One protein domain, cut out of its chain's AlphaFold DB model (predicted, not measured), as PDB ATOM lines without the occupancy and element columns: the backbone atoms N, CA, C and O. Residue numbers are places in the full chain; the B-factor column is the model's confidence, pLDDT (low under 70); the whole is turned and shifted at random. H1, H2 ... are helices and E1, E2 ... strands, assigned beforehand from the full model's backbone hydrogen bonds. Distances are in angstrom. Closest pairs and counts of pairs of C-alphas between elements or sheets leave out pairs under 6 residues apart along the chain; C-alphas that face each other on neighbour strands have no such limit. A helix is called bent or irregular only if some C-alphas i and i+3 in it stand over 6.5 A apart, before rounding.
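What this domain is: This is residues 121 to 205 and 217 to 333 of the 334 residues of an uncharacterized protein of Vibrio sp. HDW18 (UniProt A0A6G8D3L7). A twisted sheet of seven strands curls round the helix H3, and the long helix H1 packs on H3, clear of the sheet. The helical hairpin H4 and H5 sits at the far end of E6, the small H2 lies out beyond E3, and the tail H6 and H7 runs past H3 towards H1. The printed part has 202 residues, with elements in the order H1 E1 E2 E3 H2 E4 E5 H3 E6 H4 H5 E7 H6 H7; the class is mixed, helices and strands. The sheet is mixed, in the order E1 E3 E2 E4 E5 E6 E7. The whole is compact, with a radius of gyration of the C-alphas of 16.9 A and spans of 51 by 40 by 34 A.

How they stand to each other: H1, residues 121 to 140, touches H3, residues 254 to 272, opposite ways at an only just steep tilt of 36 degrees; the closest C-alphas, of Ile 133 and Tyr 263, are 6.5 A apart. Edge strand E1, residues 160 to 162, is antiparallel to E3, residues 187 to 191, with N 161 and O 189 within hydrogen-bond range at 2.8 A. E2, residues 176 to 182, forms an antiparallel hairpin with E3, N 178 to O 190 being 2.8 A. H2, residues 197 to 203, touches no helix and is not on the sheet. E4, residues 226 to 234, is antiparallel to E2, with N 181 and O 228 at 2.8 A, and forms a hairpin with E5, residues 238 to 242, with N 233 and O 240 at 2.9 A. E5 is parallel to E6, residues 276 to 284, with N 241 and O 278 at 2.8 A. E5, H3 and E6 make a strand-helix-strand unit, two parallel neighbour strands with a helix between, its crossover right-handed. H3 and E6 come closest at the C-alphas of Ser 265 and Val 277, 6.3 A. E6 bends by 56 degrees at residue 281. H4, residues 293 to 301, only grazes the sheet and touches H5, residues 305 to 311, closest at the C-alphas of Leu 299 and Trp 305, 5.6 A. H5 stands up from the sheet on the face opposite to H3. Edge strand E7, residues 312 to 317, is antiparallel to E6, with N 279 and O 315 at 2.8 A. H6, residues 319 to 324, is close but not clearly touching H3, and H7, residues 326 to 331, is near H1. Every O i to N i+4 pair is within hydrogen-bond range in H2, H3 and H6, against 14 of 16 in H1, 4 of 5 in H4, 1 of 2 in H7 and 1 of 3 in H5, where 2 of 4 O i to N i+3 pairs are.

Where its parts are: H1 begins at C-alpha 121, (13.713, 1.854, -93.551), and is 28.7 A long; H3 is 25.4 A, E4 22.7 A and E6 22.3 A. H7 ends at C-alpha 331, (28.191, 19.243, -101.592). H1 and H5 are only just irregular, C-alphas 135 and 138, and likewise 307 and 310, being 6.7 A apart.

The domain as a whole: The two C-alphas farthest apart, of Asn 201 and Asp 331, are 53.3 A apart. Residues 206 to 216 are not printed; C-alphas 205 and 217 are 15.1 A apart across the cut. The links H1 to E1, E1 to E2 and E5 to H3 are long. The mean pLDDT of the printed part is 74.6, and 78 residues are under 70, among them 192 to 205, 284 to 305 and 319 to 333.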
ATOM      1  N   GLN A 121      13.365   0.539 -92.996       63.75
ATOM      2  CA  GLN A 121      13.713   1.854 -93.551       63.75
ATOM      3  C   GLN A 121      15.166   2.229 -93.247       63.75
ATOM      4  O   GLN A 121      15.850   2.740 -94.133       63.75
ATOM      5  N   GLN A 122      15.665   1.920 -92.046       64.44
ATOM      6  CA  GLN A 122      17.078   2.102 -91.697       64.44
ATOM      7  C   GLN A 122      17.985   1.265 -92.623       64.44
ATOM      8  O   GLN A 122      18.955   1.790 -93.171       64.44
ATOM      9  N   GLN A 123      17.611   0.011 -92.904       69.12
ATOM     10  CA  GLN A 123      18.306  -0.862 -93.857       69.12
ATOM     11  C   GLN A 123      18.279  -0.306 -95.295       69.12
ATOM     12  O   GLN A 123      19.316  -0.267 -95.956       69.12
ATOM     13  N   LEU A 124      17.135   0.201 -95.772       69.06
ATOM     14  CA  LEU A 124      17.028   0.847 -97.092       69.06
ATOM     15  C   LEU A 124      17.897   2.112 -97.204       69.06
ATOM     16  O   LEU A 124      18.536   2.337 -98.233       69.06
ATOM     17  N   ILE A 125      17.956   2.928 -96.147       67.44
ATOM     18  CA  ILE A 125      18.839   4.100 -96.072       67.44
ATOM     19  C   ILE A 125      20.308   3.662 -96.122       67.44
ATOM     20  O   ILE A 125      21.105   4.272 -96.837       67.44
ATOM     21  N   GLN A 126      20.669   2.590 -95.416       71.50
ATOM     22  CA  GLN A 126      22.025   2.046 -95.413       71.50
ATOM     23  C   GLN A 126      22.443   1.519 -96.795       71.50
ATOM     24  O   GLN A 126      23.510   1.883 -97.292       71.50
ATOM     25  N   GLN A 127      21.570   0.774 -97.477       76.81
ATOM     26  CA  GLN A 127      21.784   0.322 -98.859       76.81
ATOM     27  C   GLN A 127      21.908   1.498 -99.844       76.81
ATOM     28  O   GLN A 127      22.748   1.482-100.748       76.81
ATOM     29  N   ALA A 128      21.111   2.560 -99.671       74.12
ATOM     30  CA  ALA A 128      21.202   3.765-100.494       74.12
ATOM     31  C   ALA A 128      22.529   4.523-100.285       74.12
ATOM     32  O   ALA A 128      23.123   5.001-101.261       74.12
ATOM     33  N   LYS A 129      23.029   4.592 -99.041       75.25
ATOM     34  CA  LYS A 129      24.362   5.127 -98.712       75.25
ATOM     35  C   LYS A 129      25.462   4.296 -99.368       75.25
ATOM     36  O   LYS A 129      26.271   4.858-100.108       75.25
ATOM     37  N   GLU A 130      25.459   2.974 -99.171       81.75
ATOM     38  CA  GLU A 130      26.453   2.065 -99.756       81.75
ATOM     39  C   GLU A 130      26.508   2.224-101.279       81.75
ATOM     40  O   GLU A 130      27.570   2.505-101.835       81.75
ATOM     41  N   LYS A 131      25.355   2.158-101.954       83.88
ATOM     42  CA  LYS A 131      25.240   2.341-103.408       83.88
ATOM     43  C   LYS A 131      25.807   3.684-103.879       83.88
ATOM     44  O   LYS A 131      26.458   3.747-104.925       83.88
ATOM     45  N   SER A 132      25.587   4.749-103.109       81.94
ATOM     46  CA  SER A 132      26.115   6.082-103.412       81.94
ATOM     47  C   SER A 132      27.644   6.105-103.326       81.94
ATOM     48  O   SER A 132      28.299   6.515-104.284       81.94
ATOM     49  N   ILE A 133      28.223   5.581-102.243       85.12
ATOM     50  CA  ILE A 133      29.679   5.522-102.029       85.12
ATOM     51  C   ILE A 133      30.350   4.596-103.060       85.12
ATOM     52  O   ILE A 133      31.328   4.988-103.703       85.12
ATOM     53  N   LYS A 134      29.768   3.416-103.311       88.69
ATOM     54  CA  LYS A 134      30.197   2.440-104.330       88.69
ATOM     55  C   LYS A 134      30.264   3.060-105.730       88.69
ATOM     56  O   LYS A 134      31.171   2.745-106.493       88.69
ATOM     57  N   SER A 135      29.377   4.009-106.051       87.50
ATOM     58  CA  SER A 135      29.408   4.745-107.329       87.50
ATOM     59  C   SER A 135      30.525   5.800-107.439       87.50
ATOM     60  O   SER A 135      30.916   6.179-108.548       87.50
ATOM     61  N   LEU A 136      31.046   6.282-106.305       87.94
ATOM     62  CA  LEU A 136      32.083   7.316-106.237       87.94
ATOM     63  C   LEU A 136      33.497   6.737-106.242       87.94
ATOM     64  O   LEU A 136      34.406   7.393-106.762       87.94
ATOM     65  N   ILE A 137      33.685   5.530-105.699       92.31
ATOM     66  CA  ILE A 137      34.992   4.869-105.594       92.31
ATOM     67  C   ILE A 137      35.689   4.762-106.963       92.31
ATOM     68  O   ILE A 137      36.766   5.348-107.085       92.31
ATOM     69  N   PRO A 138      35.082   4.205-108.035       90.75
ATOM     70  CA  PRO A 138      35.742   4.111-109.343       90.75
ATOM     71  C   PRO A 138      36.075   5.451-110.013       90.75
ATOM     72  O   PRO A 138      36.858   5.487-110.958       90.75
ATOM     73  N   ARG A 139      35.483   6.559-109.545       88.81
ATOM     74  CA  ARG A 139      35.709   7.914-110.079       88.81
ATOM     75  C   ARG A 139      36.784   8.695-109.318       88.81
ATOM     76  O   ARG A 139      37.307   9.667-109.850       88.81
ATOM     77  N   ASN A 140      37.071   8.317-108.071       89.94
ATOM     78  CA  ASN A 140      37.942   9.074-107.163       89.94
ATOM     79  C   ASN A 140      39.168   8.272-106.698       89.94
ATOM     80  O   ASN A 140      40.208   8.862-106.397       89.94
ATOM     81  N   CYS A 141      39.066   6.945-106.628       92.44
ATOM     82  CA  CYS A 141      40.100   6.069-106.089       92.44
ATOM     83  C   CYS A 141      40.954   5.466-107.205       92.44
ATOM     84  O   CYS A 141      40.445   5.017-108.231       92.44
ATOM     85  N   LYS A 142      42.270   5.452-106.988       91.38
ATOM     86  CA  LYS A 142      43.199   4.668-107.803       91.38
ATOM     87  C   LYS A 142      43.175   3.226-107.310       91.38
ATOM     88  O   LYS A 142      43.046   2.997-106.112       91.38
ATOM     89  N   PHE A 143      43.334   2.293-108.235       90.75
ATOM     90  CA  PHE A 143      43.619   0.895-107.935       90.75
ATOM     91  C   PHE A 143      45.098   0.593-108.184       90.75
ATOM     92  O   PHE A 143      45.753   1.310-108.950       90.75
ATOM     93  N   GLN A 144      45.618  -0.471-107.577       87.75
ATOM     94  CA  GLN A 144      46.947  -1.005-107.877       87.75
ATOM     95  C   GLN A 144      46.858  -2.419-108.447       87.75
ATOM     96  O   GLN A 144      45.962  -3.190-108.111       87.75
ATOM     97  N   TYR A 145      47.813  -2.742-109.313       86.44
ATOM     98  CA  TYR A 145      48.062  -4.107-109.762       86.44
ATOM     99  C   TYR A 145      48.873  -4.864-108.695       86.44
ATOM    100  O   TYR A 145      49.589  -4.223-107.918       86.44
ATOM    101  N   PRO A 146      48.782  -6.203-108.646       81.75
ATOM    102  CA  PRO A 146      49.674  -7.011-107.820       81.75
ATOM    103  C   PRO A 146      51.137  -6.824-108.253       81.75
ATOM    104  O   PRO A 146      51.425  -6.669-109.441       81.75
ATOM    105  N   LEU A 147      52.064  -6.846-107.290       80.69
ATOM    106  CA  LEU A 147      53.505  -6.655-107.534       80.69
ATOM    107  C   LEU A 147      54.122  -7.773-108.391       80.69
ATOM    108  O   LEU A 147      55.113  -7.556-109.089       80.69
ATOM    109  N   TYR A 148      53.544  -8.968-108.326       75.06
ATOM    110  CA  TYR A 148      53.886 -10.134-109.129       75.06
ATOM    111  C   TYR A 148      52.648 -11.021-109.261       75.06
ATOM    112  O   TYR A 148      51.751 -10.962-108.429       75.06
ATOM    113  N   LEU A 149      52.609 -11.860-110.292       72.19
ATOM    114  CA  LEU A 149      51.628 -12.936-110.422       72.19
ATOM    115  C   LEU A 149      52.374 -14.223-110.725       72.19
ATOM    116  O   LEU A 149      53.196 -14.255-111.644       72.19
ATOM    117  N   ARG A 150      52.103 -15.274-109.955       68.88
ATOM    118  CA  ARG A 150      52.635 -16.612-110.226       68.88
ATOM    119  C   ARG A 150      51.715 -17.345-111.198       68.88
ATOM    120  O   ARG A 150      50.518 -17.079-111.266       68.88
ATOM    121  N   ASP A 151      52.256 -18.303-111.946       67.88
ATOM    122  CA  ASP A 151      51.510 -18.982-113.017       67.88
ATOM    123  C   ASP A 151      50.238 -19.713-112.542       67.88
ATOM    124  O   ASP A 151      49.294 -19.863-113.326       67.88
ATOM    125  N   ASN A 152      50.208 -20.127-111.269       64.81
ATOM    126  CA  ASN A 152      49.087 -20.767-110.576       64.81
ATOM    127  C   ASN A 152      48.122 -19.783-109.869       64.81
ATOM    128  O   ASN A 152      47.013 -20.178-109.509       64.81
ATOM    129  N   GLU A 153      48.471 -18.501-109.731       64.06
ATOM    130  CA  GLU A 153      47.658 -17.456-109.083       64.06
ATOM    131  C   GLU A 153      46.701 -16.790-110.089       64.06
ATOM    132  O   GLU A 153      46.829 -15.624-110.458       64.06
ATOM    133  N   ARG A 154      45.748 -17.576-110.606       63.66
ATOM    134  CA  ARG A 154      44.765 -17.122-111.617       63.66
ATOM    135  C   ARG A 154      43.329 -17.030-111.104       63.66
ATOM    136  O   ARG A 154      42.441 -16.616-111.842       63.66
ATOM    137  N   PHE A 155      43.093 -17.429-109.859       63.06
ATOM    138  CA  PHE A 155      41.768 -17.517-109.254       63.06
ATOM    139  C   PHE A 155      41.852 -17.143-107.776       63.06
ATOM    140  O   PHE A 155      42.843 -17.451-107.118       63.06
ATOM    141  N   ILE A 156      40.791 -16.528-107.249       61.91
ATOM    142  CA  ILE A 156      40.640 -16.335-105.805       61.91
ATOM    143  C   ILE A 156      40.499 -17.728-105.176       61.91
ATOM    144  O   ILE A 156      39.672 -18.527-105.620       61.91
ATOM    145  N   ASN A 157      41.324 -18.042-104.177       63.41
ATOM    146  CA  ASN A 157      41.280 -19.337-103.497       63.41
ATOM    147  C   ASN A 157      39.883 -19.574-102.857       63.41
ATOM    148  O   ASN A 157      39.370 -18.675-102.199       63.41
ATOM    149  N   PRO A 158      39.261 -20.764-102.994       56.44
ATOM    150  CA  PRO A 158      37.936 -21.057-102.428       56.44
ATOM    151  C   PRO A 158      37.853 -21.025-100.888       56.44
ATOM    152  O   PRO A 158      36.756 -21.093-100.346       56.44
ATOM    153  N   ALA A 159      38.980 -20.920-100.177       59.91
ATOM    154  CA  ALA A 159      39.036 -20.623 -98.744       59.91
ATOM    155  C   ALA A 159      38.841 -19.122 -98.415       59.91
ATOM    156  O   ALA A 159      38.943 -18.735 -97.250       59.91
ATOM    157  N   TYR A 160      38.592 -18.276 -99.423       69.88
ATOM    158  CA  TYR A 160      38.088 -16.917 -99.248       69.88
ATOM    159  C   TYR A 160      36.557 -16.897 -99.225       69.88
ATOM    160  O   TYR A 160      35.896 -17.374-100.146       69.88
ATOM    161  N   GLU A 161      36.006 -16.258 -98.202       74.19
ATOM    162  CA  GLU A 161      34.604 -15.874 -98.105       74.19
ATOM    163  C   GLU A 161      34.398 -14.536 -98.828       74.19
ATOM    164  O   GLU A 161      35.049 -13.532 -98.515       74.19
ATOM    165  N   ASN A 162      33.477 -14.508 -99.791       79.19
ATOM    166  CA  ASN A 162      33.016 -13.272-100.413       79.19
ATOM    167  C   ASN A 162      31.926 -12.651 -99.523       79.19
ATOM    168  O   ASN A 162      30.837 -13.209 -99.392       79.19
ATOM    169  N   LEU A 163      32.213 -11.496 -98.917       80.44
ATOM    170  CA  LEU A 163      31.294 -10.823 -97.991       80.44
ATOM    171  C   LEU A 163      30.080 -10.191 -98.685       80.44
ATOM    172  O   LEU A 163      29.108  -9.855 -98.018       80.44
ATOM    173  N   ASP A 164      30.086 -10.066-100.015       72.81
ATOM    174  CA  ASP A 164      28.910  -9.642-100.782       72.81
ATOM    175  C   ASP A 164      27.882 -10.785-100.984       72.81
ATOM    176  O   ASP A 164      26.871 -10.582-101.654       72.81
ATOM    177  N   GLN A 165      28.110 -11.980-100.411       68.88
ATOM    178  CA  GLN A 165      27.209 -13.149-100.475       68.88
ATOM    179  C   GLN A 165      26.394 -13.387 -99.182       68.88
ATOM    180  O   GLN A 165      26.064 -14.525 -98.859       68.88
ATOM    181  N   GLU A 166      26.058 -12.317 -98.449       60.06
ATOM    182  CA  GLU A 166      25.144 -12.322 -97.282       60.06
ATOM    183  C   GLU A 166      25.581 -13.211 -96.089       60.06
ATOM    184  O   GLU A 166      24.760 -13.669 -95.289       60.06
ATOM    185  N   LEU A 167      26.890 -13.429 -95.919       58.59
ATOM    186  CA  LEU A 167      27.458 -14.128 -94.760       58.59
ATOM    187  C   LEU A 167      27.533 -13.212 -93.526       58.59
ATOM    188  O   LEU A 167      28.587 -12.681 -93.181       58.59
ATOM    189  N   ASN A 168      26.401 -13.073 -92.834       65.69
ATOM    190  CA  ASN A 168      26.304 -12.348 -91.566       65.69
ATOM    191  C   ASN A 168      26.727 -13.251 -90.392       65.69
ATOM    192  O   ASN A 168      25.886 -13.844 -89.713       65.69
ATOM    193  N   CYS A 169      28.035 -13.373 -90.164       72.81
ATOM    194  CA  CYS A 169      28.604 -14.122 -89.045       72.81
ATOM    195  C   CYS A 169      29.656 -13.263 -88.324       72.81
ATOM    196  O   CYS A 169      30.720 -13.025 -88.896       72.81
ATOM    197  N   PRO A 170      29.403 -12.805 -87.081       81.44
ATOM    198  CA  PRO A 170      30.402 -12.094 -86.289       81.44
ATOM    199  C   PRO A 170      31.706 -12.884 -86.179       81.44
ATOM    200  O   PRO A 170      31.694 -14.089 -85.920       81.44
ATOM    201  N   LEU A 171      32.835 -12.194 -86.336       85.62
ATOM    202  CA  LEU A 171      34.137 -12.816 -86.133       85.62
ATOM    203  C   LEU A 171      34.321 -13.185 -84.645       85.62
ATOM    204  O   LEU A 171      33.975 -12.391 -83.766       85.62
ATOM    205  N   PRO A 172      34.904 -14.352 -84.330       85.31
ATOM    206  CA  PRO A 172      35.414 -14.651 -82.998       85.31
ATOM    207  C   PRO A 172      36.457 -13.625 -82.534       85.31
ATOM    208  O   PRO A 172      37.303 -13.175 -83.310       85.31
ATOM    209  N   VAL A 173      36.449 -13.284 -81.242       86.81
ATOM    210  CA  VAL A 173      37.469 -12.409 -80.640       86.81
ATOM    211  C   VAL A 173      38.857 -13.040 -80.795       86.81
ATOM    212  O   VAL A 173      39.062 -14.201 -80.443       86.81
ATOM    213  N   GLY A 174      39.811 -12.268 -81.315       81.69
ATOM    214  CA  GLY A 174      41.155 -12.739 -81.656       81.69
ATOM    215  C   GLY A 174      41.267 -13.412 -83.030       81.69
ATOM    216  O   GLY A 174      42.347 -13.893 -83.371       81.69
ATOM    217  N   GLU A 175      40.202 -13.454 -83.841       83.19
ATOM    218  CA  GLU A 175      40.316 -13.933 -85.220       83.19
ATOM    219  C   GLU A 175      41.079 -12.930 -86.103       83.19
ATOM    220  O   GLU A 175      40.864 -11.714 -86.052       83.19
ATOM    221  N   HIS A 176      41.967 -13.474 -86.941       80.88
ATOM    222  CA  HIS A 176      42.790 -12.740 -87.893       80.88
ATOM    223  C   HIS A 176      42.477 -13.166 -89.331       80.88
ATOM    224  O   HIS A 176      42.658 -14.332 -89.704       80.88
ATOM    225  N   ARG A 177      42.094 -12.204 -90.174       82.25
ATOM    226  CA  ARG A 177      41.843 -12.429 -91.606       82.25
ATOM    227  C   ARG A 177      42.739 -11.565 -92.485       82.25
ATOM    228  O   ARG A 177      43.226 -10.518 -92.072       82.25
ATOM    229  N   ILE A 178      42.942 -12.016 -93.713       81.94
ATOM    230  CA  ILE A 178      43.403 -11.222 -94.856       81.94
ATOM    231  C   ILE A 178      42.187 -10.810 -95.683       81.94
ATOM    232  O   ILE A 178      41.214 -11.559 -95.741       81.94
ATOM    233  N   PHE A 179      42.227  -9.636 -96.313       87.81
ATOM    234  CA  PHE A 179      41.140  -9.172 -97.178       87.81
ATOM    235  C   PHE A 179      41.611  -8.381 -98.400       87.81
ATOM    236  O   PHE A 179      42.690  -7.784 -98.394       87.81
ATOM    237  N   VAL A 180      40.750  -8.333 -99.421       88.31
ATOM    238  CA  VAL A 180      40.866  -7.447-100.587       88.31
ATOM    239  C   VAL A 180      39.511  -6.870-100.978       88.31
ATOM    240  O   VAL A 180      38.494  -7.559-100.930       88.31
ATOM    241  N   LEU A 181      39.530  -5.622-101.438       92.00
ATOM    242  CA  LEU A 181      38.480  -4.992-102.224       92.00
ATOM    243  C   LEU A 181      38.973  -4.838-103.670       92.00
ATOM    244  O   LEU A 181      39.853  -4.017-103.951       92.00
ATOM    245  N   THR A 182      38.421  -5.638-104.580       89.81
ATOM    246  CA  THR A 182      38.788  -5.649-106.007       89.81
ATOM    247  C   THR A 182      38.224  -4.440-106.766       89.81
ATOM    248  O   THR A 182      37.323  -3.751-106.277       89.81
ATOM    249  N   VAL A 183      38.696  -4.178-107.994       90.50
ATOM    250  CA  VAL A 183      38.096  -3.132-108.854       90.50
ATOM    251  C   VAL A 183      36.669  -3.441-109.304       90.50
ATOM    252  O   VAL A 183      35.882  -2.516-109.505       90.50
ATOM    253  N   SER A 184      36.295  -4.718-109.388       88.44
ATOM    254  CA  SER A 184      34.901  -5.162-109.532       88.44
ATOM    255  C   SER A 184      34.034  -4.919-108.283       88.44
ATOM    256  O   SER A 184      32.845  -5.233-108.298       88.44
ATOM    257  N   MET A 185      34.588  -4.300-107.231       88.75
ATOM    258  CA  MET A 185      33.922  -4.005-105.959       88.75
ATOM    259  C   MET A 185      33.420  -5.260-105.230       88.75
ATOM    260  O   MET A 185      32.360  -5.204-104.599       88.75
ATOM    261  N   MET A 186      34.182  -6.358-105.322       87.56
ATOM    262  CA  MET A 186      33.998  -7.564-104.511       87.56
ATOM    263  C   MET A 186      34.896  -7.498-103.274       87.56
ATOM    264  O   MET A 186      36.112  -7.308-103.401       87.56
ATOM    265  N   LEU A 187      34.314  -7.677-102.089       89.12
ATOM    266  CA  LEU A 187      35.055  -7.753-100.829       89.12
ATOM    267  C   LEU A 187      35.260  -9.216-100.418       89.12
ATOM    268  O   LEU A 187      34.326  -9.891 -99.998       89.12
ATOM    269  N   ASN A 188      36.498  -9.701-100.510       85.50
ATOM    270  CA  ASN A 188      36.845 -11.084-100.178       85.50
ATOM    271  C   ASN A 188      37.702 -11.115 -98.908       85.50
ATOM    272  O   ASN A 188      38.645 -10.328 -98.793       85.50
ATOM    273  N   THR A 189      37.406 -12.022 -97.973       85.12
ATOM    274  CA  THR A 189      38.176 -12.223 -96.730       85.12
ATOM    275  C   THR A 189      38.531 -13.689 -96.523       85.12
ATOM    276  O   THR A 189      37.780 -14.564 -96.927       85.12
ATOM    277  N   GLY A 190      39.691 -13.981 -95.945       78.25
ATOM    278  CA  GLY A 190      40.160 -15.354 -95.751       78.25
ATOM    279  C   GLY A 190      41.041 -15.472 -94.518       78.25
ATOM    280  O   GLY A 190      41.618 -14.487 -94.057       78.25
ATOM    281  N   MET A 191      41.149 -16.673 -93.957       71.25
ATOM    282  CA  MET A 191      41.949 -16.898 -92.750       71.25
ATOM    283  C   MET A 191      43.445 -16.698 -93.022       71.25
ATOM    284  O   MET A 191      44.028 -17.375 -93.872       71.25
ATOM    285  N   LYS A 192      44.108 -15.829 -92.243       61.91
ATOM    286  CA  LYS A 192      45.572 -15.714 -92.284       61.91
ATOM    287  C   LYS A 192      46.190 -16.822 -91.430       61.91
ATOM    288  O   LYS A 192      46.275 -16.687 -90.216       61.91
ATOM    289  N   ASN A 193      46.653 -17.890 -92.076       52.09
ATOM    290  CA  ASN A 193      47.562 -18.905 -91.528       52.09
ATOM    291  C   ASN A 193      47.374 -19.255 -90.037       52.09
ATOM    292  O   ASN A 193      48.260 -19.021 -89.213       52.09
ATOM    293  N   HIS A 194      46.289 -19.951 -89.709       46.06
ATOM    294  CA  HIS A 194      46.450 -21.063 -88.774       46.06
ATOM    295  C   HIS A 194      46.774 -22.320 -89.578       46.06
ATOM    296  O   HIS A 194      46.213 -22.532 -90.652       46.06
ATOM    297  N   TYR A 195      47.676 -23.155 -89.054       47.41
ATOM    298  CA  TYR A 195      47.999 -24.481 -89.595       47.41
ATOM    299  C   TYR A 195      46.821 -25.437 -89.318       47.41
ATOM    300  O   TYR A 195      46.915 -26.390 -88.543       47.41
ATOM    301  N   ASN A 196      45.657 -25.114 -89.883       53.47
ATOM    302  CA  ASN A 196      44.417 -25.812 -89.615       53.47
ATOM    303  C   ASN A 196      44.367 -27.088 -90.461       53.47
ATOM    304  O   ASN A 196      44.178 -27.041 -91.679       53.47
ATOM    305  N   LYS A 197      44.525 -28.235 -89.793       56.31
ATOM    306  CA  LYS A 197      44.435 -29.560 -90.415       56.31
ATOM    307  C   LYS A 197      43.107 -29.760 -91.140       56.31
ATOM    308  O   LYS A 197      43.094 -30.436 -92.160       56.31
ATOM    309  N   ASP A 198      42.029 -29.136 -90.678       55.88
ATOM    310  CA  ASP A 198      40.708 -29.272 -91.289       55.88
ATOM    311  C   ASP A 198      40.614 -28.507 -92.616       55.88
ATOM    312  O   ASP A 198      39.984 -28.988 -93.558       55.88
ATOM    313  N   LEU A 199      41.326 -27.381 -92.745       59.88
ATOM    314  CA  LEU A 199      41.452 -26.644 -94.007       59.88
ATOM    315  C   LEU A 199      42.312 -27.426 -95.016       59.88
ATOM    316  O   LEU A 199      41.940 -27.549 -96.182       59.88
ATOM    317  N   ILE A 200      43.412 -28.035 -94.551       60.56
ATOM    318  CA  ILE A 200      44.235 -28.950 -95.362       60.56
ATOM    319  C   ILE A 200      43.394 -30.141 -95.834       60.56
ATOM    320  O   ILE A 200      43.387 -30.452 -97.018       60.56
ATOM    321  N   ASN A 201      42.636 -30.782 -94.943       63.03
ATOM    322  CA  ASN A 201      41.792 -31.925 -95.293       63.03
ATOM    323  C   ASN A 201      40.689 -31.541 -96.297       63.03
ATOM    324  O   ASN A 201      40.465 -32.274 -97.260       63.03
ATOM    325  N   SER A 202      40.052 -30.378 -96.115       62.38
ATOM    326  CA  SER A 202      38.957 -29.893 -96.974       62.38
ATOM    327  C   SER A 202      39.411 -29.492 -98.382       62.38
ATOM    328  O   SER A 202      38.644 -29.633 -99.333       62.38
ATOM    329  N   PHE A 203      40.656 -29.026 -98.541       62.94
ATOM    330  CA  PHE A 203      41.182 -28.504 -99.812       62.94
ATOM    331  C   PHE A 203      42.486 -29.179-100.283       62.94
ATOM    332  O   PHE A 203      43.190 -28.644-101.140       62.94
ATOM    333  N   SER A 204      42.807 -30.369 -99.769       61.00
ATOM    334  CA  SER A 204      44.048 -31.120-100.057       61.00
ATOM    335  C   SER A 204      44.339 -31.318-101.550       61.00
ATOM    336  O   SER A 204      45.495 -31.286-101.960       61.00
ATOM    337  N   ASN A 205      43.290 -31.458-102.365       61.97
ATOM    338  CA  ASN A 205      43.369 -31.656-103.816       61.97
ATOM    339  C   ASN A 205      43.044 -30.383-104.628       61.97
ATOM    340  O   ASN A 205      42.808 -30.456-105.834       61.97
ATOM    341  N   HIS A 217      49.779 -19.901 -98.448       49.06
ATOM    342  CA  HIS A 217      48.933 -18.719 -98.421       49.06
ATOM    343  C   HIS A 217      47.807 -18.885 -99.436       49.06
ATOM    344  O   HIS A 217      48.079 -19.147-100.612       49.06
ATOM    345  N   PRO A 218      46.547 -18.664 -99.032       49.78
ATOM    346  CA  PRO A 218      45.490 -18.393 -99.980       49.78
ATOM    347  C   PRO A 218      45.873 -17.154-100.782       49.78
ATOM    348  O   PRO A 218      45.808 -16.040-100.263       49.78
ATOM    349  N   SER A 219      46.307 -17.318-102.032       54.66
ATOM    350  CA  SER A 219      46.566 -16.146-102.859       54.66
ATOM    351  C   SER A 219      45.236 -15.482-103.177       54.66
ATOM    352  O   SER A 219      44.299 -16.114-103.670       54.66
ATOM    353  N   ILE A 220      45.141 -14.208-102.811       58.47
ATOM    354  CA  ILE A 220      43.994 -13.358-103.130       58.47
ATOM    355  C   ILE A 220      44.116 -12.799-104.557       58.47
ATOM    356  O   ILE A 220      43.161 -12.251-105.102       58.47
ATOM    357  N   ALA A 221      45.296 -12.963-105.165       56.94
ATOM    358  CA  ALA A 221      45.610 -12.510-106.499       56.94
ATOM    359  C   ALA A 221      45.044 -13.478-107.544       56.94
ATOM    360  O   ALA A 221      45.617 -14.509-107.876       56.94
ATOM    361  N   ASN A 222      43.908 -13.089-108.109       66.62
ATOM    362  CA  ASN A 222      43.367 -13.592-109.375       66.62
ATOM    363  C   ASN A 222      43.901 -12.798-110.590       66.62
ATOM    364  O   ASN A 222      43.322 -12.859-111.673       66.62
ATOM    365  N   GLY A 223      44.946 -11.986-110.403       70.44
ATOM    366  CA  GLY A 223      45.415 -10.997-111.378       70.44
ATOM    367  C   GLY A 223      44.601  -9.703-111.451       70.44
ATOM    368  O   GLY A 223      44.994  -8.787-112.173       70.44
ATOM    369  N   GLU A 224      43.498  -9.590-110.710       80.50
ATOM    370  CA  GLU A 224      42.670  -8.389-110.714       80.50
ATOM    371  C   GLU A 224      43.327  -7.250-109.908       80.50
ATOM    372  O   GLU A 224      43.912  -7.490-108.844       80.50
ATOM    373  N   PRO A 225      43.232  -5.992-110.380       87.25
ATOM    374  CA  PRO A 225      43.633  -4.839-109.588       87.25
ATOM    375  C   PRO A 225      42.721  -4.618-108.378       87.25
ATOM    376  O   PRO A 225      41.551  -5.010-108.359       87.25
ATOM    377  N   VAL A 226      43.245  -3.920-107.375       90.25
ATOM    378  CA  VAL A 226      42.586  -3.744-106.074       90.25
ATOM    379  C   VAL A 226      42.529  -2.277-105.682       90.25
ATOM    380  O   VAL A 226      43.442  -1.514-105.993       90.25
ATOM    381  N   TYR A 227      41.472  -1.877-104.979       92.94
ATOM    382  CA  TYR A 227      41.396  -0.557-104.349       92.94
ATOM    383  C   TYR A 227      41.996  -0.545-102.939       92.94
ATOM    384  O   TYR A 227      42.529   0.475-102.508       92.94
ATOM    385  N   TYR A 228      41.869  -1.655-102.210       92.88
ATOM    386  CA  TYR A 228      42.294  -1.778-100.816       92.88
ATOM    387  C   TYR A 228      42.585  -3.251-100.509       92.88
ATOM    388  O   TYR A 228      41.852  -4.130-100.957       92.88
ATOM    389  N   ALA A 229      43.624  -3.531 -99.733       89.31
ATOM    390  CA  ALA A 229      43.973  -4.862 -99.252       89.31
ATOM    391  C   ALA A 229      44.633  -4.760 -97.874       89.31
ATOM    392  O   ALA A 229      45.296  -3.768 -97.558       89.31
ATOM    393  N   GLY A 230      44.481  -5.778 -97.036       88.06
ATOM    394  CA  GLY A 230      45.011  -5.680 -95.685       88.06
ATOM    395  C   GLY A 230      44.735  -6.866 -94.788       88.06
ATOM    396  O   GLY A 230      44.373  -7.956 -95.236       88.06
ATOM    397  N   TYR A 231      44.878  -6.601 -93.495       85.75
ATOM    398  CA  TYR A 231      44.560  -7.524 -92.417       85.75
ATOM    399  C   TYR A 231      43.359  -7.024 -91.611       85.75
ATOM    400  O   TYR A 231      43.201  -5.819 -91.411       85.75
ATOM    401  N   LEU A 232      42.543  -7.958 -91.130       88.25
ATOM    402  CA  LEU A 232      41.493  -7.741 -90.137       88.25
ATOM    403  C   LEU A 232      41.893  -8.434 -88.836       88.25
ATOM    404  O   LEU A 232      42.453  -9.534 -88.872       88.25
ATOM    405  N   HIS A 233      41.576  -7.818 -87.704       87.25
ATOM    406  CA  HIS A 233      41.756  -8.397 -86.378       87.25
ATOM    407  C   HIS A 233      40.560  -8.021 -85.499       87.25
ATOM    408  O   HIS A 233      40.376  -6.853 -85.148       87.25
ATOM    409  N   GLN A 234      39.739  -9.012 -85.156       90.19
ATOM    410  CA  GLN A 234      38.572  -8.814 -84.301       90.19
ATOM    411  C   GLN A 234      38.994  -8.680 -82.835       90.19
ATOM    412  O   GLN A 234      39.660  -9.565 -82.290       90.19
ATOM    413  N   ARG A 235      38.589  -7.593 -82.175       88.88
ATOM    414  CA  ARG A 235      38.770  -7.387 -80.730       88.88
ATOM    415  C   ARG A 235      37.469  -7.614 -79.981       88.88
ATOM    416  O   ARG A 235      36.453  -7.954 -80.572       88.88
ATOM    417  N   GLU A 236      37.528  -7.450 -78.668       88.31
ATOM    418  CA  GLU A 236      36.375  -7.604 -77.781       88.31
ATOM    419  C   GLU A 236      35.288  -6.544 -78.047       88.31
ATOM    420  O   GLU A 236      34.109  -6.871 -78.020       88.31
ATOM    421  N   GLU A 237      35.681  -5.308 -78.387       88.31
ATOM    422  CA  GLU A 237      34.761  -4.169 -78.576       88.31
ATOM    423  C   GLU A 237      34.798  -3.543 -79.989       88.31
ATOM    424  O   GLU A 237      33.970  -2.689 -80.312       88.31
ATOM    425  N   HIS A 238      35.768  -3.910 -80.838       92.38
ATOM    426  CA  HIS A 238      35.995  -3.256 -82.137       92.38
ATOM    427  C   HIS A 238      36.731  -4.136 -83.153       92.38
ATOM    428  O   HIS A 238      37.459  -5.060 -82.794       92.38
ATOM    429  N   LEU A 239      36.633  -3.776 -84.432       92.88
ATOM    430  CA  LEU A 239      37.393  -4.384 -85.523       92.88
ATOM    431  C   LEU A 239      38.609  -3.513 -85.862       92.88
ATOM    432  O   LEU A 239      38.472  -2.323 -86.146       92.88
ATOM    433  N   GLU A 240      39.813  -4.085 -85.854       92.38
ATOM    434  CA  GLU A 240      41.024  -3.414 -86.344       92.38
ATOM    435  C   GLU A 240      41.280  -3.817 -87.803       92.38
ATOM    436  O   GLU A 240      41.327  -5.000 -88.135       92.38
ATOM    437  N   VAL A 241      41.458  -2.823 -88.674       92.25
ATOM    438  CA  VAL A 241      41.741  -2.975 -90.105       92.25
ATOM    439  C   VAL A 241      43.105  -2.360 -90.391       92.25
ATOM    440  O   VAL A 241      43.331  -1.189 -90.103       92.25
ATOM    441  N   ILE A 242      44.034  -3.126 -90.953       88.56
ATOM    442  CA  ILE A 242      45.431  -2.711 -91.131       88.56
ATOM    443  C   ILE A 242      45.750  -2.715 -92.629       88.56
ATOM    444  O   ILE A 242      45.787  -3.782 -93.246       88.56
ATOM    445  N   ARG A 243      45.970  -1.534 -93.233       88.81
ATOM    446  CA  ARG A 243      46.185  -1.381 -94.690       88.81
ATOM    447  C   ARG A 243      47.614  -1.738 -95.105       88.81
ATOM    448  O   ARG A 243      48.426  -0.863 -95.402       88.81
ATOM    449  N   ILE A 244      47.929  -3.029 -95.089       80.88
ATOM    450  CA  ILE A 244      49.258  -3.560 -95.406       80.88
ATOM    451  C   ILE A 244      49.113  -4.839 -96.218       80.88
ATOM    452  O   ILE A 244      48.413  -5.761 -95.813       80.88
ATOM    453  N   SER A 245      49.822  -4.922 -97.340       79.19
ATOM    454  CA  SER A 245      49.947  -6.153 -98.112       79.19
ATOM    455  C   SER A 245      51.340  -6.244 -98.721       79.19
ATOM    456  O   SER A 245      51.758  -5.332 -99.426       79.19
ATOM    457  N   GLY A 246      52.026  -7.372 -98.524       74.75
ATOM    458  CA  GLY A 246      53.266  -7.689 -99.245       74.75
ATOM    459  C   GLY A 246      53.065  -8.013-100.735       74.75
ATOM    460  O   GLY A 246      54.021  -8.373-101.415       74.75
ATOM    461  N   HIS A 247      51.826  -7.929-101.236       75.31
ATOM    462  CA  HIS A 247      51.456  -8.259-102.615       75.31
ATOM    463  C   HIS A 247      50.884  -7.051-103.391       75.31
ATOM    464  O   HIS A 247      50.891  -7.062-104.620       75.31
ATOM    465  N   TYR A 248      50.450  -5.987-102.695       81.56
ATOM    466  CA  TYR A 248      49.891  -4.762-103.288       81.56
ATOM    467  C   TYR A 248      50.440  -3.501-102.600       81.56
ATOM    468  O   TYR A 248      50.166  -3.257-101.421       81.56
ATOM    469  N   GLU A 249      51.166  -2.667-103.349       81.31
ATOM    470  CA  GLU A 249      51.735  -1.405-102.856       81.31
ATOM    471  C   GLU A 249      50.666  -0.297-102.773       81.31
ATOM    472  O   GLU A 249      50.297   0.330-103.766       81.31
ATOM    473  N   GLN A 250      50.156  -0.039-101.567       81.06
ATOM    474  CA  GLN A 250      48.975   0.805-101.354       81.06
ATOM    475  C   GLN A 250      49.287   2.259-100.981       81.06
ATOM    476  O   GLN A 250      49.154   2.676 -99.826       81.06
ATOM    477  N   SER A 251      49.611   3.064-101.995       81.94
ATOM    478  CA  SER A 251      49.662   4.528-101.876       81.94
ATOM    479  C   SER A 251      48.288   5.154-102.164       81.94
ATOM    480  O   SER A 251      47.891   5.322-103.321       81.94
ATOM    481  N   LEU A 252      47.551   5.491-101.101       84.94
ATOM    482  CA  LEU A 252      46.275   6.215-101.151       84.94
ATOM    483  C   LEU A 252      46.447   7.614-100.548       84.94
ATOM    484  O   LEU A 252      47.105   7.764 -99.523       84.94
ATOM    485  N   ASN A 253      45.823   8.632-101.149       86.69
ATOM    486  CA  ASN A 253      45.689   9.936-100.486       86.69
ATOM    487  C   ASN A 253      44.522   9.935 -99.480       86.69
ATOM    488  O   ASN A 253      43.661   9.059 -99.532       86.69
ATOM    489  N   GLU A 254      44.461  10.946 -98.611       83.62
ATOM    490  CA  GLU A 254      43.450  11.062 -97.550       83.62
ATOM    491  C   GLU A 254      42.005  10.912 -98.064       83.62
ATOM    492  O   GLU A 254      41.254  10.106 -97.524       83.62
ATOM    493  N   LYS A 255      41.627  11.591 -99.162       83.81
ATOM    494  CA  LYS A 255      40.277  11.480 -99.754       83.81
ATOM    495  C   LYS A 255      39.978  10.059-100.248       83.81
ATOM    496  O   LYS A 255      38.851   9.584-100.119       83.81
ATOM    497  N   GLN A 256      40.964   9.393-100.844       90.44
ATOM    498  CA  GLN A 256      40.817   8.032-101.368       90.44
ATOM    499  C   GLN A 256      40.699   7.012-100.244       90.44
ATOM    500  O   GLN A 256      39.779   6.197-100.256       90.44
ATOM    501  N   ALA A 257      41.593   7.099 -99.259       90.00
ATOM    502  CA  ALA A 257      41.550   6.267 -98.071       90.00
ATOM    503  C   ALA A 257      40.207   6.443 -97.352       90.00
ATOM    504  O   ALA A 257      39.508   5.466 -97.136       90.00
ATOM    505  N   PHE A 258      39.767   7.680 -97.118       87.88
ATOM    506  CA  PHE A 258      38.490   7.990 -96.477       87.88
ATOM    507  C   PHE A 258      37.264   7.397 -97.195       87.88
ATOM    508  O   PHE A 258      36.415   6.793 -96.543       87.88
ATOM    509  N   LEU A 259      37.174   7.510 -98.529       88.81
ATOM    510  CA  LEU A 259      36.070   6.917 -99.304       88.81
ATOM    511  C   LEU A 259      36.055   5.383 -99.230       88.81
ATOM    512  O   LEU A 259      34.983   4.781 -99.141       88.81
ATOM    513  N   LEU A 260      37.231   4.754 -99.280       93.38
ATOM    514  CA  LEU A 260      37.370   3.298 -99.228       93.38
ATOM    515  C   LEU A 260      37.117   2.756 -97.821       93.38
ATOM    516  O   LEU A 260      36.398   1.777 -97.667       93.38
ATOM    517  N   GLU A 261      37.641   3.419 -96.795       93.44
ATOM    518  CA  GLU A 261      37.480   3.052 -95.385       93.44
ATOM    519  C   GLU A 261      36.037   3.251 -94.920       93.44
ATOM    520  O   GLU A 261      35.511   2.405 -94.201       93.44
ATOM    521  N   LEU A 262      35.343   4.284 -95.413       88.94
ATOM    522  CA  LEU A 262      33.901   4.421 -95.223       88.94
ATOM    523  C   LEU A 262      33.142   3.228 -95.822       88.94
ATOM    524  O   LEU A 262      32.339   2.619 -95.122       88.94
ATOM    525  N   TYR A 263      33.389   2.880 -97.091       91.38
ATOM    526  CA  TYR A 263      32.721   1.743 -97.741       91.38
ATOM    527  C   TYR A 263      33.003   0.421 -97.014       91.38
ATOM    528  O   TYR A 263      32.073  -0.317 -96.698       91.38
ATOM    529  N   LEU A 264      34.272   0.162 -96.688       93.00
ATOM    530  CA  LEU A 264      34.696  -1.007 -95.919       93.00
ATOM    531  C   LEU A 264      34.037  -1.048 -94.535       93.00
ATOM    532  O   LEU A 264      33.603  -2.117 -94.123       93.00
ATOM    533  N   SER A 265      33.885   0.094 -93.855       91.56
ATOM    534  CA  SER A 265      33.147   0.169 -92.585       91.56
ATOM    535  C   SER A 265      31.718  -0.337 -92.747       91.56
ATOM    536  O   SER A 265      31.284  -1.152 -91.943       91.56
ATOM    537  N   LEU A 266      31.002   0.073 -93.806       86.81
ATOM    538  CA  LEU A 266      29.630  -0.397 -94.038       86.81
ATOM    539  C   LEU A 266      29.590  -1.913 -94.261       86.81
ATOM    540  O   LEU A 266      28.778  -2.593 -93.641       86.81
ATOM    541  N   LYS A 267      30.481  -2.441 -95.112       89.50
ATOM    542  CA  LYS A 267      30.522  -3.873 -95.441       89.50
ATOM    543  C   LYS A 267      30.947  -4.744 -94.256       89.50
ATOM    544  O   LYS A 267      30.411  -5.834 -94.088       89.50
ATOM    545  N   PHE A 268      31.869  -4.275 -93.416       90.44
ATOM    546  CA  PHE A 268      32.249  -4.987 -92.194       90.44
ATOM    547  C   PHE A 268      31.167  -4.903 -91.113       90.44
ATOM    548  O   PHE A 268      30.934  -5.899 -90.439       90.44
ATOM    549  N   SER A 269      30.466  -3.773 -90.976       86.12
ATOM    550  CA  SER A 269      29.300  -3.668 -90.086       86.12
ATOM    551  C   SER A 269      28.140  -4.572 -90.513       86.12
ATOM    552  O   SER A 269      27.455  -5.132 -89.663       86.12
ATOM    553  N   GLU A 270      27.929  -4.737 -91.822       83.88
ATOM    554  CA  GLU A 270      26.941  -5.665 -92.378       83.88
ATOM    555  C   GLU A 270      27.314  -7.128 -92.076       83.88
ATOM    556  O   GLU A 270      26.536  -7.834 -91.438       83.88
ATOM    557  N   ALA A 271      28.525  -7.557 -92.450       86.81
ATOM    558  CA  ALA A 271      28.955  -8.951 -92.308       86.81
ATOM    559  C   ALA A 271      29.226  -9.386 -90.854       86.81
ATOM    560  O   ALA A 271      28.916 -10.512 -90.468       86.81
ATOM    561  N   TYR A 272      29.827  -8.510 -90.041       87.81
ATOM    562  CA  TYR A 272      30.361  -8.853 -88.716       87.81
ATOM    563  C   TYR A 272      29.612  -8.188 -87.552       87.81
ATOM    564  O   TYR A 272      30.035  -8.306 -86.401       87.81
ATOM    565  N   GLY A 273      28.497  -7.510 -87.839       84.94
ATOM    566  CA  GLY A 273      27.687  -6.785 -86.863       84.94
ATOM    567  C   GLY A 273      28.165  -5.353 -86.602       84.94
ATOM    568  O   GLY A 273      29.306  -4.980 -86.881       84.94
ATOM    569  N   MET A 274      27.266  -4.536 -86.050       83.25
ATOM    570  CA  MET A 274      27.533  -3.133 -85.725       83.25
ATOM    571  C   MET A 274      28.560  -3.030 -84.589       83.25
ATOM    572  O   MET A 274      28.290  -3.416 -83.455       83.25
ATOM    573  N   GLN A 275      29.742  -2.506 -84.907       87.06
ATOM    574  CA  GLN A 275      30.849  -2.278 -83.977       87.06
ATOM    575  C   GLN A 275      31.731  -1.130 -84.484       87.06
ATOM    576  O   GLN A 275      31.637  -0.724 -85.646       87.06
ATOM    577  N   GLU A 276      32.608  -0.603 -83.629       90.12
ATOM    578  CA  GLU A 276      33.601   0.384 -84.056       90.12
ATOM    579  C   GLU A 276      34.643  -0.261 -84.988       90.12
ATOM    580  O   GLU A 276      35.138  -1.355 -84.719       90.12
ATOM    581  N   VAL A 277      35.013   0.428 -86.070       93.50
ATOM    582  CA  VAL A 277      36.037  -0.018 -87.025       93.50
ATOM    583  C   VAL A 277      37.212   0.961 -87.010       93.50
ATOM    584  O   VAL A 277      37.059   2.160 -87.261       93.50
ATOM    585  N   LYS A 278      38.409   0.457 -86.703       93.44
ATOM    586  CA  LYS A 278      39.650   1.236 -86.589       93.44
ATOM    587  C   LYS A 278      40.592   0.902 -87.744       93.44
ATOM    588  O   LYS A 278      41.164  -0.183 -87.772       93.44
ATOM    589  N   PHE A 279      40.783   1.837 -88.670       92.81
ATOM    590  CA  PHE A 279      41.713   1.707 -89.792       92.81
ATOM    591  C   PHE A 279      43.081   2.259 -89.424       92.81
ATOM    592  O   PHE A 279      43.196   3.416 -89.019       92.81
ATOM    593  N   TYR A 280      44.113   1.444 -89.608       88.88
ATOM    594  CA  TYR A 280      45.502   1.780 -89.345       88.88
ATOM    595  C   TYR A 280      46.299   1.805 -90.646       88.88
ATOM    596  O   TYR A 280      46.334   0.822 -91.394       88.88
ATOM    597  N   GLU A 281      46.968   2.926 -90.899       83.50
ATOM    598  CA  GLU A 281      47.905   3.060 -92.012       83.50
ATOM    599  C   GLU A 281      49.334   2.751 -91.550       83.50
ATOM    600  O   GLU A 281      49.711   3.153 -90.447       83.50
ATOM    601  N   PRO A 282      50.176   2.122 -92.389       73.19
ATOM    602  CA  PRO A 282      51.596   1.904 -92.114       73.19
ATOM    603  C   PRO A 282      52.413   3.192 -92.295       73.19
ATOM    604  O   PRO A 282      53.442   3.181 -92.959       73.19
ATOM    605  N   TYR A 283      51.957   4.312 -91.740       72.25
ATOM    606  CA  TYR A 283      52.695   5.572 -91.701       72.25
ATOM    607  C   TYR A 283      52.887   5.988 -90.248       72.25
ATOM    608  O   TYR A 283      51.934   5.979 -89.461       72.25
ATOM    609  N   ASP A 284      54.122   6.334 -89.899       66.56
ATOM    610  CA  ASP A 284      54.454   6.829 -88.567       66.56
ATOM    611  C   ASP A 284      53.948   8.274 -88.406       66.56
ATOM    612  O   ASP A 284      54.175   9.128 -89.265       66.56
ATOM    613  N   LYS A 285      53.231   8.553 -87.314       68.00
ATOM    614  CA  LYS A 285      52.648   9.872 -87.011       68.00
ATOM    615  C   LYS A 285      53.683  10.982 -86.833       68.00
ATOM    616  O   LYS A 285      53.337  12.145 -87.023       68.00
ATOM    617  N   GLU A 286      54.893  10.651 -86.388       68.00
ATOM    618  CA  GLU A 286      55.930  11.624 -86.043       68.00
ATOM    619  C   GLU A 286      56.774  11.995 -87.266       68.00
ATOM    620  O   GLU A 286      57.110  13.167 -87.439       68.00
ATOM    621  N   THR A 287      57.079  11.026 -88.139       66.81
ATOM    622  CA  THR A 287      57.888  11.263 -89.352       66.81
ATOM    623  C   THR A 287      57.058  11.465 -90.620       66.81
ATOM    624  O   THR A 287      57.546  12.069 -91.573       66.81
ATOM    625  N   ASN A 288      55.807  10.987 -90.648       66.12
ATOM    626  CA  ASN A 288      54.965  10.883 -91.847       66.12
ATOM    627  C   ASN A 288      55.613  10.046 -92.978       66.12
ATOM    628  O   ASN A 288      55.289  10.200 -94.157       66.12
ATOM    629  N   GLU A 289      56.529   9.144 -92.619       67.88
ATOM    630  CA  GLU A 289      57.162   8.179 -93.522       67.88
ATOM    631  C   GLU A 289      56.491   6.805 -93.407       67.88
ATOM    632  O   GLU A 289      55.818   6.506 -92.415       67.88
ATOM    633  N   LEU A 290      56.671   5.962 -94.430       66.50
ATOM    634  CA  LEU A 290      56.201   4.581 -94.382       66.50
ATOM    635  C   LEU A 290      56.922   3.855 -93.239       66.50
ATOM    636  O   LEU A 290      58.151   3.869 -93.151       66.50
ATOM    637  N   ALA A 291      56.157   3.216 -92.362       64.31
ATOM    638  CA  ALA A 291      56.697   2.458 -91.254       64.31
ATOM    639  C   ALA A 291      57.553   1.301 -91.796       64.31
ATOM    640  O   ALA A 291      57.129   0.567 -92.685       64.31
ATOM    641  N   THR A 292      58.776   1.172 -91.277       58.19
ATOM    642  CA  THR A 292      59.836   0.330 -91.858       58.19
ATOM    643  C   THR A 292      59.471  -1.155 -91.949       58.19
ATOM    644  O   THR A 292      58.595  -1.635 -91.232       58.19
ATOM    645  N   ASP A 293      60.209  -1.925 -92.755       57.16
ATOM    646  CA  ASP A 293      60.014  -3.379 -92.904       57.16
ATOM    647  C   ASP A 293      59.991  -4.137 -91.563       57.16
ATOM    648  O   ASP A 293      59.283  -5.129 -91.422       57.16
ATOM    649  N   VAL A 294      60.723  -3.657 -90.550       52.38
ATOM    650  CA  VAL A 294      60.704  -4.220 -89.187       52.38
ATOM    651  C   VAL A 294      59.340  -4.009 -88.526       52.38
ATOM    652  O   VAL A 294      58.785  -4.940 -87.944       52.38
ATOM    653  N   THR A 295      58.775  -2.808 -88.662       58.81
ATOM    654  CA  THR A 295      57.413  -2.493 -88.225       58.81
ATOM    655  C   THR A 295      56.395  -3.331 -88.994       58.81
ATOM    656  O   THR A 295      55.553  -3.967 -88.367       58.81
ATOM    657  N   ILE A 296      56.497  -3.411 -90.325       58.22
ATOM    658  CA  ILE A 296      55.621  -4.239 -91.171       58.22
ATOM    659  C   ILE A 296      55.705  -5.722 -90.771       58.22
ATOM    660  O   ILE A 296      54.678  -6.390 -90.674       58.22
ATOM    661  N   HIS A 297      56.885  -6.242 -90.435       55.97
ATOM    662  CA  HIS A 297      57.006  -7.634 -90.010       55.97
ATOM    663  C   HIS A 297      56.471  -7.891 -88.593       55.97
ATOM    664  O   HIS A 297      55.908  -8.957 -88.337       55.97
ATOM    665  N   ALA A 298      56.583  -6.914 -87.684       55.47
ATOM    666  CA  ALA A 298      55.933  -6.962 -86.373       55.47
ATOM    667  C   ALA A 298      54.397  -6.933 -86.506       55.47
ATOM    668  O   ALA A 298      53.710  -7.747 -85.885       55.47
ATOM    669  N   LEU A 299      53.884  -6.072 -87.393       59.22
ATOM    670  CA  LEU A 299      52.469  -5.949 -87.776       59.22
ATOM    671  C   LEU A 299      51.878  -7.257 -88.319       59.22
ATOM    672  O   LEU A 299      50.678  -7.495 -88.203       59.22
ATOM    673  N   GLU A 300      52.709  -8.124 -88.895       55.28
ATOM    674  CA  GLU A 300      52.257  -9.364 -89.516       55.28
ATOM    675  C   GLU A 300      52.227 -10.597 -88.607       55.28
ATOM    676  O   GLU A 300      51.578 -11.573 -89.008       55.28
ATOM    677  N   LYS A 301      52.939 -10.607 -87.466       52.19
ATOM    678  CA  LYS A 301      53.352 -11.868 -86.810       52.19
ATOM    679  C   LYS A 301      53.184 -12.013 -85.291       52.19
ATOM    680  O   LYS A 301      53.307 -13.152 -84.834       52.19
ATOM    681  N   SER A 302      53.006 -10.967 -84.471       53.59
ATOM    682  CA  SER A 302      53.109 -11.159 -83.003       53.59
ATOM    683  C   SER A 302      52.539 -10.051 -82.093       53.59
ATOM    684  O   SER A 302      52.183  -8.984 -82.589       53.59
ATOM    685  N   PRO A 303      52.473 -10.280 -80.754       46.84
ATOM    686  CA  PRO A 303      51.834  -9.387 -79.767       46.84
ATOM    687  C   PRO A 303      52.354  -7.944 -79.691       46.84
ATOM    688  O   PRO A 303      51.738  -7.108 -79.034       46.84
ATOM    689  N   ASP A 304      53.468  -7.640 -80.356       56.44
ATOM    690  CA  ASP A 304      54.085  -6.312 -80.371       56.44
ATOM    691  C   ASP A 304      53.252  -5.267 -81.146       56.44
ATOM    692  O   ASP A 304      53.499  -4.068 -81.050       56.44
ATOM    693  N   TRP A 305      52.195  -5.689 -81.855       69.69
ATOM    694  CA  TRP A 305      51.182  -4.793 -82.426       69.69
ATOM    695  C   TRP A 305      50.700  -3.714 -81.440       69.69
ATOM    696  O   TRP A 305      50.580  -2.551 -81.819       69.69
ATOM    697  N   GLU A 306      50.478  -4.060 -80.167       73.06
ATOM    698  CA  GLU A 306      50.034  -3.097 -79.149       73.06
ATOM    699  C   GLU A 306      51.081  -2.010 -78.842       73.06
ATOM    700  O   GLU A 306      50.718  -0.874 -78.530       73.06
ATOM    701  N   SER A 307      52.379  -2.317 -78.972       69.38
ATOM    702  CA  SER A 307      53.452  -1.336 -78.767       69.38
ATOM    703  C   SER A 307      53.615  -0.401 -79.974       69.38
ATOM    704  O   SER A 307      53.986   0.767 -79.816       69.38
ATOM    705  N   VAL A 308      53.279  -0.883 -81.176       70.19
ATOM    706  CA  VAL A 308      53.493  -0.160 -82.437       70.19
ATOM    707  C   VAL A 308      52.257   0.612 -82.916       70.19
ATOM    708  O   VAL A 308      52.405   1.729 -83.415       70.19
ATOM    709  N   LYS A 309      51.030   0.103 -82.723       75.31
ATOM    710  CA  LYS A 309      49.797   0.712 -83.277       75.31
ATOM    711  C   LYS A 309      49.551   2.156 -82.836       75.31
ATOM    712  O   LYS A 309      48.955   2.944 -83.566       75.31
ATOM    713  N   ASN A 310      50.061   2.534 -81.664       74.94
ATOM    714  CA  ASN A 310      49.967   3.899 -81.143       74.94
ATOM    715  C   ASN A 310      50.735   4.922 -81.999       74.94
ATOM    716  O   ASN A 310      50.331   6.087 -82.051       74.94
ATOM    717  N   LYS A 311      51.776   4.488 -82.721       71.56
ATOM    718  CA  LYS A 311      52.570   5.313 -83.646       71.56
ATOM    719  C   LYS A 311      51.944   5.440 -85.033       71.56
ATOM    720  O   LYS A 311      52.271   6.370 -85.756       71.56
ATOM    721  N   LEU A 312      51.021   4.548 -85.388       77.38
ATOM    722  CA  LEU A 312      50.384   4.513 -86.704       77.38
ATOM    723  C   LEU A 312      49.200   5.475 -86.801       77.38
ATOM    724  O   LEU A 312      48.439   5.629 -85.837       77.38
ATOM    725  N   ILE A 313      49.010   6.100 -87.964       79.62
ATOM    726  CA  ILE A 313      47.803   6.888 -88.260       79.62
ATOM    727  C   ILE A 313      46.579   5.976 -88.120       79.62
ATOM    728  O   ILE A 313      46.489   4.943 -88.776       79.62
ATOM    729  N   CYS A 314      45.647   6.366 -87.246       86.62
ATOM    730  CA  CYS A 314      44.441   5.607 -86.926       86.62
ATOM    731  C   CYS A 314      43.204   6.450 -87.248       86.62
ATOM    732  O   CYS A 314      42.995   7.499 -86.632       86.62
ATOM    733  N   ARG A 315      42.362   5.982 -88.171       88.50
ATOM    734  CA  ARG A 315      41.043   6.558 -88.454       88.50
ATOM    735  C   ARG A 315      39.958   5.642 -87.909       88.50
ATOM    736  O   ARG A 315      39.889   4.463 -88.226       88.50
ATOM    737  N   VAL A 316      39.130   6.208 -87.043       87.38
ATOM    738  CA  VAL A 316      38.064   5.494 -86.336       87.38
ATOM    739  C   VAL A 316      36.735   5.816 -86.999       87.38
ATOM    740  O   VAL A 316      36.415   7.002 -87.119       87.38
ATOM    741  N   PHE A 317      35.976   4.790 -87.372       84.50
ATOM    742  CA  PHE A 317      34.604   4.869 -87.858       84.50
ATOM    743  C   PHE A 317      33.692   4.156 -86.855       84.50
ATOM    744  O   PHE A 317      33.842   2.969 -86.588       84.50
ATOM    745  N   ASN A 318      32.752   4.906 -86.294       77.88
ATOM    746  CA  ASN A 318      31.653   4.413 -85.472       77.88
ATOM    747  C   ASN A 318      30.325   4.766 -86.167       77.88
ATOM    748  O   ASN A 318      30.332   5.451 -87.198       77.88
ATOM    749  N   GLU A 319      29.193   4.339 -85.600       60.62
ATOM    750  CA  GLU A 319      27.864   4.625 -86.164       60.62
ATOM    751  C   GLU A 319      27.669   6.121 -86.463       60.62
ATOM    752  O   GLU A 319      27.249   6.487 -87.561       60.62
ATOM    753  N   ASP A 320      28.069   7.002 -85.541       55.94
ATOM    754  CA  ASP A 320      27.936   8.452 -85.704       55.94
ATOM    755  C   ASP A 320      28.747   9.009 -86.874       55.94
ATOM    756  O   ASP A 320      28.235   9.796 -87.670       55.94
ATOM    757  N   LYS A 321      30.009   8.605 -87.038       56.09
ATOM    758  CA  LYS A 321      30.828   9.085 -88.163       56.09
ATOM    759  C   LYS A 321      30.314   8.594 -89.510       56.09
ATOM    760  O   LYS A 321      30.354   9.352 -90.477       56.09
ATOM    761  N   VAL A 322      29.783   7.373 -89.563       54.41
ATOM    762  CA  VAL A 322      29.097   6.844 -90.749       54.41
ATOM    763  C   VAL A 322      27.830   7.659 -91.065       54.41
ATOM    764  O   VAL A 322      27.539   7.904 -92.237       54.41
ATOM    765  N   LYS A 323      27.108   8.156 -90.049       51.94
ATOM    766  CA  LYS A 323      25.956   9.067 -90.218       51.94
ATOM    767  C   LYS A 323      26.366  10.462 -90.728       51.94
ATOM    768  O   LYS A 323      25.739  10.970 -91.656       51.94
ATOM    769  N   TYR A 324      27.443  11.055 -90.201       46.88
ATOM    770  CA  TYR A 324      27.907  12.418 -90.549       46.88
ATOM    771  C   TYR A 324      28.278  12.633 -92.026       46.88
ATOM    772  O   TYR A 324      28.240  13.757 -92.533       46.88
ATOM    773  N   LEU A 325      28.660  11.562 -92.717       53.50
ATOM    774  CA  LEU A 325      29.304  11.603 -94.029       53.50
ATOM    775  C   LEU A 325      28.382  11.988 -95.203       53.50
ATOM    776  O   LEU A 325      28.851  12.257 -96.309       53.50
ATOM    777  N   ASN A 326      27.079  12.123 -94.947       48.03
ATOM    778  CA  ASN A 326      26.088  12.594 -95.918       48.03
ATOM    779  C   ASN A 326      26.310  14.047 -96.384       48.03
ATOM    780  O   ASN A 326      25.892  14.404 -97.487       48.03
ATOM    781  N   TYR A 327      26.937  14.904 -95.569       44.19
ATOM    782  CA  TYR A 327      27.062  16.333 -95.888       44.19
ATOM    783  C   TYR A 327      28.062  16.608 -97.023       44.19
ATOM    784  O   TYR A 327      27.743  17.336 -97.962       44.19
ATOM    785  N   GLU A 328      29.248  15.996 -96.982       46.41
ATOM    786  CA  GLU A 328      30.304  16.252 -97.974       46.41
ATOM    787  C   GLU A 328      30.025  15.605 -99.335       46.41
ATOM    788  O   GLU A 328      30.411  16.145-100.373       46.41
ATOM    789  N   LEU A 329      29.326  14.465 -99.351       46.69
ATOM    790  CA  LEU A 329      28.974  13.779-100.595       46.69
ATOM    791  C   LEU A 329      27.900  14.531-101.394       46.69
ATOM    792  O   LEU A 329      27.940  14.509-102.622       46.69
ATOM    793  N   ASN A 330      26.985  15.236-100.720       43.62
ATOM    794  CA  ASN A 330      25.978  16.074-101.375       43.62
ATOM    795  C   ASN A 330      26.551  17.415-101.870       43.62
ATOM    796  O   ASN A 330      26.174  17.865-102.952       43.62
ATOM    797  N   ASP A 331      27.495  18.024-101.141       40.31
ATOM    798  CA  ASP A 331      28.191  19.243-101.592       40.31
ATOM    799  C   ASP A 331      29.187  18.973-102.750       40.31
ATOM    800  O   ASP A 331      29.579  19.913-103.432       40.31
ATOM    801  N   GLN A 332      29.561  17.713-103.036       41.34
ATOM    802  CA  GLN A 332      30.323  17.327-104.246       41.34
ATOM    803  C   GLN A 332      29.446  16.917-105.449       41.34
ATOM    804  O   GLN A 332      29.981  16.589-106.509       41.34
ATOM    805  N   GLN A 333      28.115  16.921-105.305       40.28
ATOM    806  CA  GLN A 333      27.154  16.690-106.399       40.28
ATOM    807  C   GLN A 333      26.452  17.982-106.866       40.28
ATOM    808  O   GLN A 333      25.552  17.918-107.706       40.28
TER     809      GLN A 333